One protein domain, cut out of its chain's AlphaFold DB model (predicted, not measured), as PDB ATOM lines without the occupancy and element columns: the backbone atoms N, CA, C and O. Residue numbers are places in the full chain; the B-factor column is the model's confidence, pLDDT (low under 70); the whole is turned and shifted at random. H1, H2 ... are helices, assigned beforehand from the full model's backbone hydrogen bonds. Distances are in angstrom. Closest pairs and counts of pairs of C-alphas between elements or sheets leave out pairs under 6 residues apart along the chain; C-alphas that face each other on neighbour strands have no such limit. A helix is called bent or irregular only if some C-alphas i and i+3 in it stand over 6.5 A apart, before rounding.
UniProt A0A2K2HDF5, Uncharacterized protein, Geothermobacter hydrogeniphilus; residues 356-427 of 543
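This is residues 356 to 427 of the 543 residues of an uncharacterized protein of Geothermobacter hydrogeniphilus (UniProt A0A2K2HDF5). Two helices, H2 and H3, pack at a steep angle on one side, with short H1 near H3's last residue; the long unnamed stretch 356 to 378 makes the opposite side. The 72 printed residues hold three named helices, H1, H2, H3 in order, and no named strand: all helix, though only 31 residues are in them. The whole is compact, radius of gyration of the C-alphas 12.2 A, spanning 31 by 26 by 21 A.

Past residue 378, look at H1, residues 379 to 383, close but not clearly touching H3, residues 412 to 427: C-alphas 379 and 427, their closest, are 5.3 A apart. H2, residues 387 to 396, is only just apart from H1, at 8.4 A. H2 touches H3, whose residues 415 to 419 alone take part; the closest C-alphas, of Leu 394 and Arg 415, are 7.0 A apart. They run opposite ways at a steep tilt of 65 degrees. In H1 and H2 every O i to N i+4 pair is within hydrogen-bond range, in H3 11 of 12.

Find C-alpha 379 at (43.643, 86.359, 94.212), where H1 begins, 5.9 A long. H2 measures 14.3 A. H3 runs 20.6 A to C-alpha 427 at (42.622, 86.406, 89.051); it is irregular, but only just: C-alphas 424 and 427 are 6.8 A apart.

The farthest C-alphas, of Asn 367 and Glu 413, are 31.1 A apart. The link H1 to H2 is tight; H2 to H3, residues 397 to 411, is long. The printed part has no cut, and no printed residue is under 70 in pLDDT.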
ATOM      1  N   ALA A 356      49.009  91.348  78.334       95.25
ATOM      2  CA  ALA A 356      48.015  90.434  77.766       95.25
ATOM      3  C   ALA A 356      47.689  89.255  78.705       95.25
ATOM      4  O   ALA A 356      46.567  88.765  78.697       95.25
ATOM      5  N   ASP A 357      48.646  88.849  79.541       94.25
ATOM      6  CA  ASP A 357      48.518  87.786  80.547       94.25
ATOM      7  C   ASP A 357      48.061  88.303  81.927       94.25
ATOM      8  O   ASP A 357      47.945  87.534  82.881       94.25
ATOM      9  N   GLY A 358      47.814  89.610  82.063       94.81
ATOM     10  CA  GLY A 358      47.353  90.212  83.311       94.81
ATOM     11  C   GLY A 358      48.419  90.311  84.406       94.81
ATOM     12  O   GLY A 358      48.065  90.558  85.561       94.81
ATOM     13  N   ASN A 359      49.710  90.135  84.099       93.06
ATOM     14  CA  ASN A 359      50.786  90.180  85.097       93.06
ATOM     15  C   ASN A 359      51.216  91.609  85.506       93.06
ATOM     16  O   ASN A 359      52.042  91.776  86.401       93.06
ATOM     17  N   GLY A 360      50.657  92.655  84.884       92.75
ATOM     18  CA  GLY A 360      50.998  94.052  85.186       92.75
ATOM     19  C   GLY A 360      52.281  94.571  84.521       92.75
ATOM     20  O   GLY A 360      52.652  95.721  84.745       92.75
ATOM     21  N   LEU A 361      52.944  93.766  83.688       91.25
ATOM     22  CA  LEU A 361      54.191  94.078  82.980       91.25
ATOM     23  C   LEU A 361      53.933  94.361  81.496       91.25
ATOM     24  O   LEU A 361      54.625  93.855  80.612       91.25
ATOM     25  N   GLY A 362      52.908  95.170  81.210       92.38
ATOM     26  CA  GLY A 362      52.600  95.577  79.844       92.38
ATOM     27  C   GLY A 362      53.754  96.362  79.200       92.38
ATOM     28  O   GLY A 362      54.650  96.838  79.905       92.38
ATOM     29  N   PRO A 363      53.733  96.567  77.870       91.25
ATOM     30  CA  PRO A 363      54.834  97.193  77.133       91.25
ATOM     31  C   PRO A 363      55.321  98.538  77.693       91.25
ATOM     32  O   PRO A 363      56.493  98.870  77.539       91.25
ATOM     33  N   ILE A 364      54.443  99.301  78.356       93.19
ATOM     34  CA  ILE A 364      54.794 100.602  78.943       93.19
ATOM     35  C   ILE A 364      54.966 100.581  80.464       93.19
ATOM     36  O   ILE A 364      55.309 101.612  81.034       93.19
ATOM     37  N   ALA A 365      54.728  99.455  81.144       90.94
ATOM     38  CA  ALA A 365      54.668  99.393  82.609       90.94
ATOM     39  C   ALA A 365      55.954  99.902  83.280       90.94
ATOM     40  O   ALA A 365      55.889 100.640  84.263       90.94
ATOM     41  N   ALA A 366      57.117  99.585  82.703       85.50
ATOM     42  CA  ALA A 366      58.420 100.050  83.184       85.50
ATOM     43  C   ALA A 366      58.632 101.572  83.032       85.50
ATOM     44  O   ALA A 366      59.473 102.147  83.723       85.50
ATOM     45  N   ASN A 367      57.869 102.219  82.148       89.06
ATOM     46  CA  ASN A 367      57.939 103.655  81.884       89.06
ATOM     47  C   ASN A 367      56.909 104.459  82.705       89.06
ATOM     48  O   ASN A 367      56.902 105.689  82.646       89.06
ATOM     49  N   LEU A 368      56.045 103.800  83.482       90.31
ATOM     50  CA  LEU A 368      55.108 104.475  84.381       90.31
ATOM     51  C   LEU A 368      55.794 104.855  85.702       90.31
ATOM     52  O   LEU A 368      56.793 104.256  86.102       90.31
ATOM     53  N   ALA A 369      55.233 105.851  86.396       86.81
ATOM     54  CA  ALA A 369      55.695 106.249  87.731       86.81
ATOM     55  C   ALA A 369      55.569 105.097  88.743       86.81
ATOM     56  O   ALA A 369      56.423 104.911  89.603       86.81
ATOM     57  N   GLN A 370      54.506 104.304  88.602       87.25
ATOM     58  CA  GLN A 370      54.248 103.104  89.378       87.25
ATOM     59  C   GLN A 370      53.740 102.012  88.441       87.25
ATOM     60  O   GLN A 370      52.864 102.271  87.611       87.25
ATOM     61  N   MET A 371      54.249 100.789  88.603       88.94
ATOM     62  CA  MET A 371      53.777  99.653  87.812       88.94
ATOM     63  C   MET A 371      52.296  99.348  88.104       88.94
ATOM     64  O   MET A 371      51.865  99.452  89.262       88.94
ATOM     65  N   PRO A 372      51.517  98.951  87.084       93.12
ATOM     66  CA  PRO A 372      50.157  98.463  87.259       93.12
ATOM     67  C   PRO A 372      50.112  97.253  88.191       93.12
ATOM     68  O   PRO A 372      51.055  96.469  88.285       93.12
ATOM     69  N   ARG A 373      48.994  97.091  88.897       92.19
ATOM     70  CA  ARG A 373      48.783  95.909  89.733       92.19
ATOM     71  C   ARG A 373      48.580  94.680  88.842       92.19
ATOM     72  O   ARG A 373      47.752  94.726  87.933       92.19
ATOM     73  N   ALA A 374      49.287  93.599  89.158       93.00
ATOM     74  CA  ALA A 374      49.056  92.288  88.565       93.00
ATOM     75  C   ALA A 374      47.671  91.755  88.960       93.00
ATOM     76  O   ALA A 374      47.317  91.768  90.145       93.00
ATOM     77  N   PHE A 375      46.907  91.300  87.969       94.25
ATOM     78  CA  PHE A 375      45.683  90.522  88.145       94.25
ATOM     79  C   PHE A 375      46.023  89.054  88.399       94.25
ATOM     80  O   PHE A 375      45.540  88.465  89.370       94.25
ATOM     81  N   ALA A 376      46.907  88.502  87.566       92.69
ATOM     82  CA  ALA A 376      47.415  87.147  87.705       92.69
ATOM     83  C   ALA A 376      48.155  86.965  89.039       92.69
ATOM     84  O   ALA A 376      48.839  87.875  89.515       92.69
ATOM     85  N   ASN A 377      48.004  85.786  89.648       88.25
ATOM     86  CA  ASN A 377      48.647  85.407  90.914       88.25
ATOM     87  C   ASN A 377      48.360  86.361  92.091       88.25
ATOM     88  O   ASN A 377      49.136  86.438  93.042       88.25
ATOM     89  N   ASN A 378      47.234  87.085  92.055       90.00
ATOM     90  CA  ASN A 378      46.903  88.103  93.058       90.00
ATOM     91  C   ASN A 378      45.514  87.928  93.695       90.00
ATOM     92  O   ASN A 378      44.923  88.876  94.217       90.00
ATOM     93  N   ARG A 379      44.978  86.699  93.686       90.94
ATOM     94  CA  ARG A 379      43.643  86.359  94.212       90.94
ATOM     95  C   ARG A 379      43.380  86.911  95.613       90.94
ATOM     96  O   ARG A 379      42.318  87.473  95.858       90.94
ATOM     97  N   ASN A 380      44.350  86.808  96.522       88.25
ATOM     98  CA  ASN A 380      44.188  87.245  97.915       88.25
ATOM     99  C   ASN A 380      43.954  88.755  98.056       88.25
ATOM    100  O   ASN A 380      43.233  89.178  98.962       88.25
ATOM    101  N   PHE A 381      44.528  89.568  97.164       90.00
ATOM    102  CA  PHE A 381      44.258  91.001  97.131       90.00
ATOM    103  C   PHE A 381      42.816  91.276  96.693       90.00
ATOM    104  O   PHE A 381      42.096  92.003  97.375       90.00
ATOM    105  N   PHE A 382      42.379  90.666  95.587       91.81
ATOM    106  CA  PHE A 382      41.050  90.900  95.012       91.81
ATOM    107  C   PHE A 382      39.915  90.296  95.846       91.81
ATOM    108  O   PHE A 382      38.846  90.896  95.944       91.81
ATOM    109  N   ALA A 383      40.150  89.169  96.522       90.06
ATOM    110  CA  ALA A 383      39.202  88.594  97.474       90.06
ATOM    111  C   ALA A 383      38.964  89.518  98.682       90.06
ATOM    112  O   ALA A 383      37.888  89.497  99.270       90.06
ATOM    113  N   GLY A 384      39.945  90.353  99.038       88.94
ATOM    114  CA  GLY A 384      39.826  91.370 100.084       88.94
ATOM    115  C   GLY A 384      39.160  92.675  99.637       88.94
ATOM    116  O   GLY A 384      39.163  93.639 100.400       88.94
ATOM    117  N   LYS A 385      38.649  92.746  98.402       90.38
ATOM    118  CA  LYS A 385      37.993  93.933  97.852       90.38
ATOM    119  C   LYS A 385      36.532  93.665  97.570       90.38
ATOM    120  O   LYS A 385      36.196  92.695  96.890       90.38
ATOM    121  N   SER A 386      35.671  94.543  98.073       91.19
ATOM    122  CA  SER A 386      34.253  94.519  97.735       91.19
ATOM    123  C   SER A 386      34.064  94.772  96.245       91.19
ATOM    124  O   SER A 386      34.895  95.389  95.577       91.19
ATOM    125  N   ASP A 387      32.954  94.284  95.713       90.94
ATOM    126  CA  ASP A 387      32.657  94.466  94.300       90.94
ATOM    127  C   ASP A 387      32.487  95.946  93.921       90.94
ATOM    128  O   ASP A 387      33.065  96.429  92.948       90.94
ATOM    129  N   LYS A 388      31.820  96.698  94.803       92.44
ATOM    130  CA  LYS A 388      31.666  98.152  94.715       92.44
ATOM    131  C   LYS A 388      33.012  98.878  94.627       92.44
ATOM    132  O   LYS A 388      33.153  99.773  93.801       92.44
ATOM    133  N   GLU A 389      34.012  98.491  95.425       92.38
ATOM    134  CA  GLU A 389      35.360  99.083  95.347       92.38
ATOM    135  C   GLU A 389      36.036  98.819  93.993       92.38
ATOM    136  O   GLU A 389      36.721  99.697  93.461       92.38
ATOM    137  N   LEU A 390      35.870  97.617  93.430       94.38
ATOM    138  CA  LEU A 390      36.453  97.257  92.133       94.38
ATOM    139  C   LEU A 390      35.779  98.031  90.995       94.38
ATOM    140  O   LEU A 390      36.471  98.616  90.159       94.38
ATOM    141  N   GLN A 391      34.448  98.128  91.025       95.06
ATOM    142  CA  GLN A 391      33.677  98.944  90.088       95.06
ATOM    143  C   GLN A 391      34.055 100.425  90.157       95.06
ATOM    144  O   GLN A 391      34.295 101.058  89.128       95.06
ATOM    145  N   GLN A 392      34.175 100.981  91.365       94.88
ATOM    146  CA  GLN A 392      34.611 102.364  91.562       94.88
ATOM    147  C   GLN A 392      36.036 102.594  91.049       94.88
ATOM    148  O   GLN A 392      36.291 103.609  90.404       94.88
ATOM    149  N   SER A 393      36.940 101.632  91.256       94.94
ATOM    150  CA  SER A 393      38.318 101.708  90.752       94.94
ATOM    151  C   SER A 393      38.372 101.760  89.221       94.94
ATOM    152  O   SER A 393      39.161 102.522  88.669       94.94
ATOM    153  N   LEU A 394      37.518 101.007  88.516       95.81
ATOM    154  CA  LEU A 394      37.390 101.122  87.056       95.81
ATOM    155  C   LEU A 394      36.694 102.424  86.637       95.81
ATOM    156  O   LEU A 394      37.087 103.061  85.663       95.81
ATOM    157  N   ALA A 395      35.660 102.838  87.365       96.62
ATOM    158  CA  ALA A 395      34.885 104.034  87.055       96.62
ATOM    159  C   ALA A 395      35.738 105.308  87.106       96.62
ATOM    160  O   ALA A 395      35.748 106.095  86.159       96.62
ATOM    161  N   GLN A 396      36.446 105.493  88.218       95.12
ATOM    162  CA  GLN A 396      37.133 106.733  88.583       95.12
ATOM    163  C   GLN A 396      38.643 106.664  88.330       95.12
ATOM    164  O   GLN A 396      39.314 107.695  88.314       95.12
ATOM    165  N   GLY A 397      39.179 105.465  88.100       95.06
ATOM    166  CA  GLY A 397      40.615 105.240  88.042       95.06
ATOM    167  C   GLY A 397      41.235 105.278  89.432       95.06
ATOM    168  O   GLY A 397      40.551 105.201  90.454       95.06
ATOM    169  N   ILE A 398      42.561 105.402  89.475       93.88
ATOM    170  CA  ILE A 398      43.306 105.488  90.733       93.88
ATOM    171  C   ILE A 398      44.014 106.850  90.788       93.88
ATOM    172  O   ILE A 398      44.989 107.048  90.049       93.88
ATOM    173  N   PRO A 399      43.554 107.781  91.649       91.31
ATOM    174  CA  PRO A 399      44.138 109.114  91.785       91.31
ATOM    175  C   PRO A 399      45.653 109.092  92.018       91.31
ATOM    176  O   PRO A 399      46.188 108.174  92.643       91.31
ATOM    177  N   GLY A 400      46.354 110.084  91.460       88.69
ATOM    178  CA  GLY A 400      47.817 110.176  91.503       88.69
ATOM    179  C   GLY A 400      48.556 109.128  90.661       88.69
ATOM    180  O   GLY A 400      49.781 109.072  90.700       88.69
ATOM    181  N   THR A 401      47.862 108.279  89.894       91.75
ATOM    182  CA  THR A 401      48.499 107.251  89.054       91.75
ATOM    183  C   THR A 401      48.136 107.387  87.576       91.75
ATOM    184  O   THR A 401      47.257 108.149  87.164       91.75
ATOM    185  N   SER A 402      48.809 106.591  86.745       92.44
ATOM    186  CA  SER A 402      48.531 106.524  85.314       92.44
ATOM    187  C   SER A 402      47.216 105.814  84.967       92.44
ATOM    188  O   SER A 402      46.812 105.911  83.814       92.44
ATOM    189  N   MET A 403      46.534 105.152  85.917       95.06
ATOM    190  CA  MET A 403      45.250 104.474  85.678       95.06
ATOM    191  C   MET A 403      44.096 105.497  85.629       95.06
ATOM    192  O   MET A 403      43.738 106.035  86.682       95.06
ATOM    193  N   PRO A 404      43.528 105.794  84.441       94.88
ATOM    194  CA  PRO A 404      42.458 106.776  84.297       94.88
ATOM    195  C   PRO A 404      41.099 106.202  84.719       94.88
ATOM    196  O   PRO A 404      40.963 104.996  84.928       94.88
ATOM    197  N   GLY A 405      40.089 107.069  84.805       95.25
ATOM    198  CA  GLY A 405      38.699 106.654  84.977       95.25
ATOM    199  C   GLY A 405      38.038 106.308  83.647       95.25
ATOM    200  O   GLY A 405      38.183 107.036  82.665       95.25
ATOM    201  N   PHE A 406      37.292 105.206  83.620       95.88
ATOM    202  CA  PHE A 406      36.631 104.705  82.413       95.88
ATOM    203  C   PHE A 406      35.130 105.013  82.358       95.88
ATOM    204  O   PHE A 406      34.499 104.694  81.357       95.88
ATOM    205  N   ALA A 407      34.544 105.654  83.376       95.31
ATOM    206  CA  ALA A 407      33.092 105.870  83.453       95.31
ATOM    207  C   ALA A 407      32.498 106.686  82.287       95.31
ATOM    208  O   ALA A 407      31.349 106.470  81.924       95.31
ATOM    209  N   ARG A 408      33.267 107.608  81.690       92.56
ATOM    210  CA  ARG A 408      32.828 108.390  80.516       92.56
ATOM    211  C   ARG A 408      32.934 107.615  79.202       92.56
ATOM    212  O   ARG A 408      32.246 107.941  78.243       92.56
ATOM    213  N   LEU A 409      33.824 106.624  79.152       91.88
ATOM    214  CA  LEU A 409      34.098 105.840  77.950       91.88
ATOM    215  C   LEU A 409      33.256 104.557  77.898       91.88
ATOM    216  O   LEU A 409      32.834 104.146  76.819       91.88
ATOM    217  N   LEU A 410      33.026 103.926  79.053       92.75
ATOM    218  CA  LEU A 410      32.373 102.627  79.196       92.75
ATOM    219  C   LEU A 410      31.127 102.725  80.080       92.75
ATOM    220  O   LEU A 410      31.185 103.232  81.206       92.75
ATOM    221  N   SER A 411      30.027 102.139  79.603       92.50
ATOM    222  CA  SER A 411      28.808 101.966  80.397       92.50
ATOM    223  C   SER A 411      29.066 101.097  81.643       92.50
ATOM    224  O   SER A 411      30.095 100.408  81.716       92.50
ATOM    225  N   PRO A 412      28.190 101.137  82.663       94.81
ATOM    226  CA  PRO A 412      28.276 100.225  83.807       94.81
ATOM    227  C   PRO A 412      28.385  98.752  83.383       94.81
ATOM    228  O   PRO A 412      29.276  98.051  83.852       94.81
ATOM    229  N   GLU A 413      27.589  98.318  82.408       93.56
ATOM    230  CA  GLU A 413      27.524  96.930  81.928       93.56
ATOM    231  C   GLU A 413      28.837  96.502  81.263       93.56
ATOM    232  O   GLU A 413      29.332  95.398  81.477       93.56
ATOM    233  N   ARG A 414      29.472  97.396  80.493       94.00
ATOM    234  CA  ARG A 414      30.789  97.119  79.895       94.00
ATOM    235  C   ARG A 414      31.900  97.036  80.945       94.00
ATOM    236  O   ARG A 414      32.859  96.289  80.759       94.00
ATOM    237  N   ARG A 415      31.792  97.785  82.047       95.19
ATOM    238  CA  ARG A 415      32.731  97.678  83.179       95.19
ATOM    239  C   ARG A 415      32.515  96.392  83.973       95.19
ATOM    240  O   ARG A 415      33.500  95.764  84.350       95.19
ATOM    241  N   GLU A 416      31.264  95.981  84.172       94.38
ATOM    242  CA  GLU A 416      30.904  94.664  84.721       94.38
ATOM    243  C   GLU A 416      31.512  93.528  83.892       94.38
ATOM    244  O   GLU A 416      32.269  92.712  84.416       94.38
ATOM    245  N   MET A 417      31.307  93.557  82.573       94.12
ATOM    246  CA  MET A 417      31.872  92.580  81.639       94.12
ATOM    247  C   MET A 417      33.406  92.495  81.718       94.12
ATOM    248  O   MET A 417      33.982  91.409  81.631       94.12
ATOM    249  N   LEU A 418      34.088  93.633  81.894       95.56
ATOM    250  CA  LEU A 418      35.534  93.653  82.117       95.56
ATOM    251  C   LEU A 418      35.911  92.982  83.438       95.56
ATOM    252  O   LEU A 418      36.834  92.173  83.442       95.56
ATOM    253  N   LEU A 419      35.229  93.280  84.548       94.75
ATOM    254  CA  LEU A 419      35.521  92.626  85.828       94.75
ATOM    255  C   LEU A 419      35.314  91.113  85.752       94.75
ATOM    256  O   LEU A 419      36.170  90.371  86.236       94.75
ATOM    257  N   ASP A 420      34.251  90.655  85.097       93.94
ATOM    258  CA  ASP A 420      34.002  89.225  84.906       93.94
ATOM    259  C   ASP A 420      35.129  88.559  84.119       93.94
ATOM    260  O   ASP A 420      35.631  87.506  84.525       93.94
ATOM    261  N   LEU A 421      35.605  89.208  83.049       94.69
ATOM    262  CA  LEU A 421      36.793  88.750  82.337       94.69
ATOM    263  C   LEU A 421      38.009  88.689  83.267       94.69
ATOM    264  O   LEU A 421      38.708  87.681  83.259       94.69
ATOM    265  N   LEU A 422      38.283  89.733  84.056       95.62
ATOM    266  CA  LEU A 422      39.470  89.767  84.916       95.62
ATOM    267  C   LEU A 422      39.476  88.616  85.928       95.62
ATOM    268  O   LEU A 422      40.512  87.975  86.128       95.62
ATOM    269  N   PHE A 423      38.326  88.329  86.545       94.75
ATOM    270  CA  PHE A 423      38.194  87.210  87.477       94.75
ATOM    271  C   PHE A 423      38.318  85.858  86.783       94.75
ATOM    272  O   PHE A 423      39.040  84.990  87.275       94.75
ATOM    273  N   LYS A 424      37.670  85.696  85.625       93.50
ATOM    274  CA  LYS A 424      37.667  84.441  84.870       93.50
ATOM    275  C   LYS A 424      39.026  84.116  84.246       93.50
ATOM    276  O   LYS A 424      39.439  82.964  84.282       93.50
ATOM    277  N   ALA A 425      39.696  85.104  83.659       93.62
ATOM    278  CA  ALA A 425      40.892  84.899  82.845       93.62
ATOM    279  C   ALA A 425      42.207  85.016  83.629       93.62
ATOM    280  O   ALA A 425      43.171  84.349  83.266       93.62
ATOM    281  N   PHE A 426      42.268  85.850  84.678       95.19
ATOM    282  CA  PHE A 426      43.545  86.189  85.325       95.19
ATOM    283  C   PHE A 426      43.572  85.926  86.832       95.19
ATOM    284  O   PHE A 426      44.512  85.314  87.333       95.19
ATOM    285  N   ILE A 427      42.577  86.416  87.577       93.50
ATOM    286  CA  ILE A 427      42.622  86.406  89.051       93.50
ATOM    287  C   ILE A 427      42.321  85.006  89.600       93.50
ATOM    288  O   ILE A 427      42.959  84.568  90.561       93.50
TER     289      ILE A 427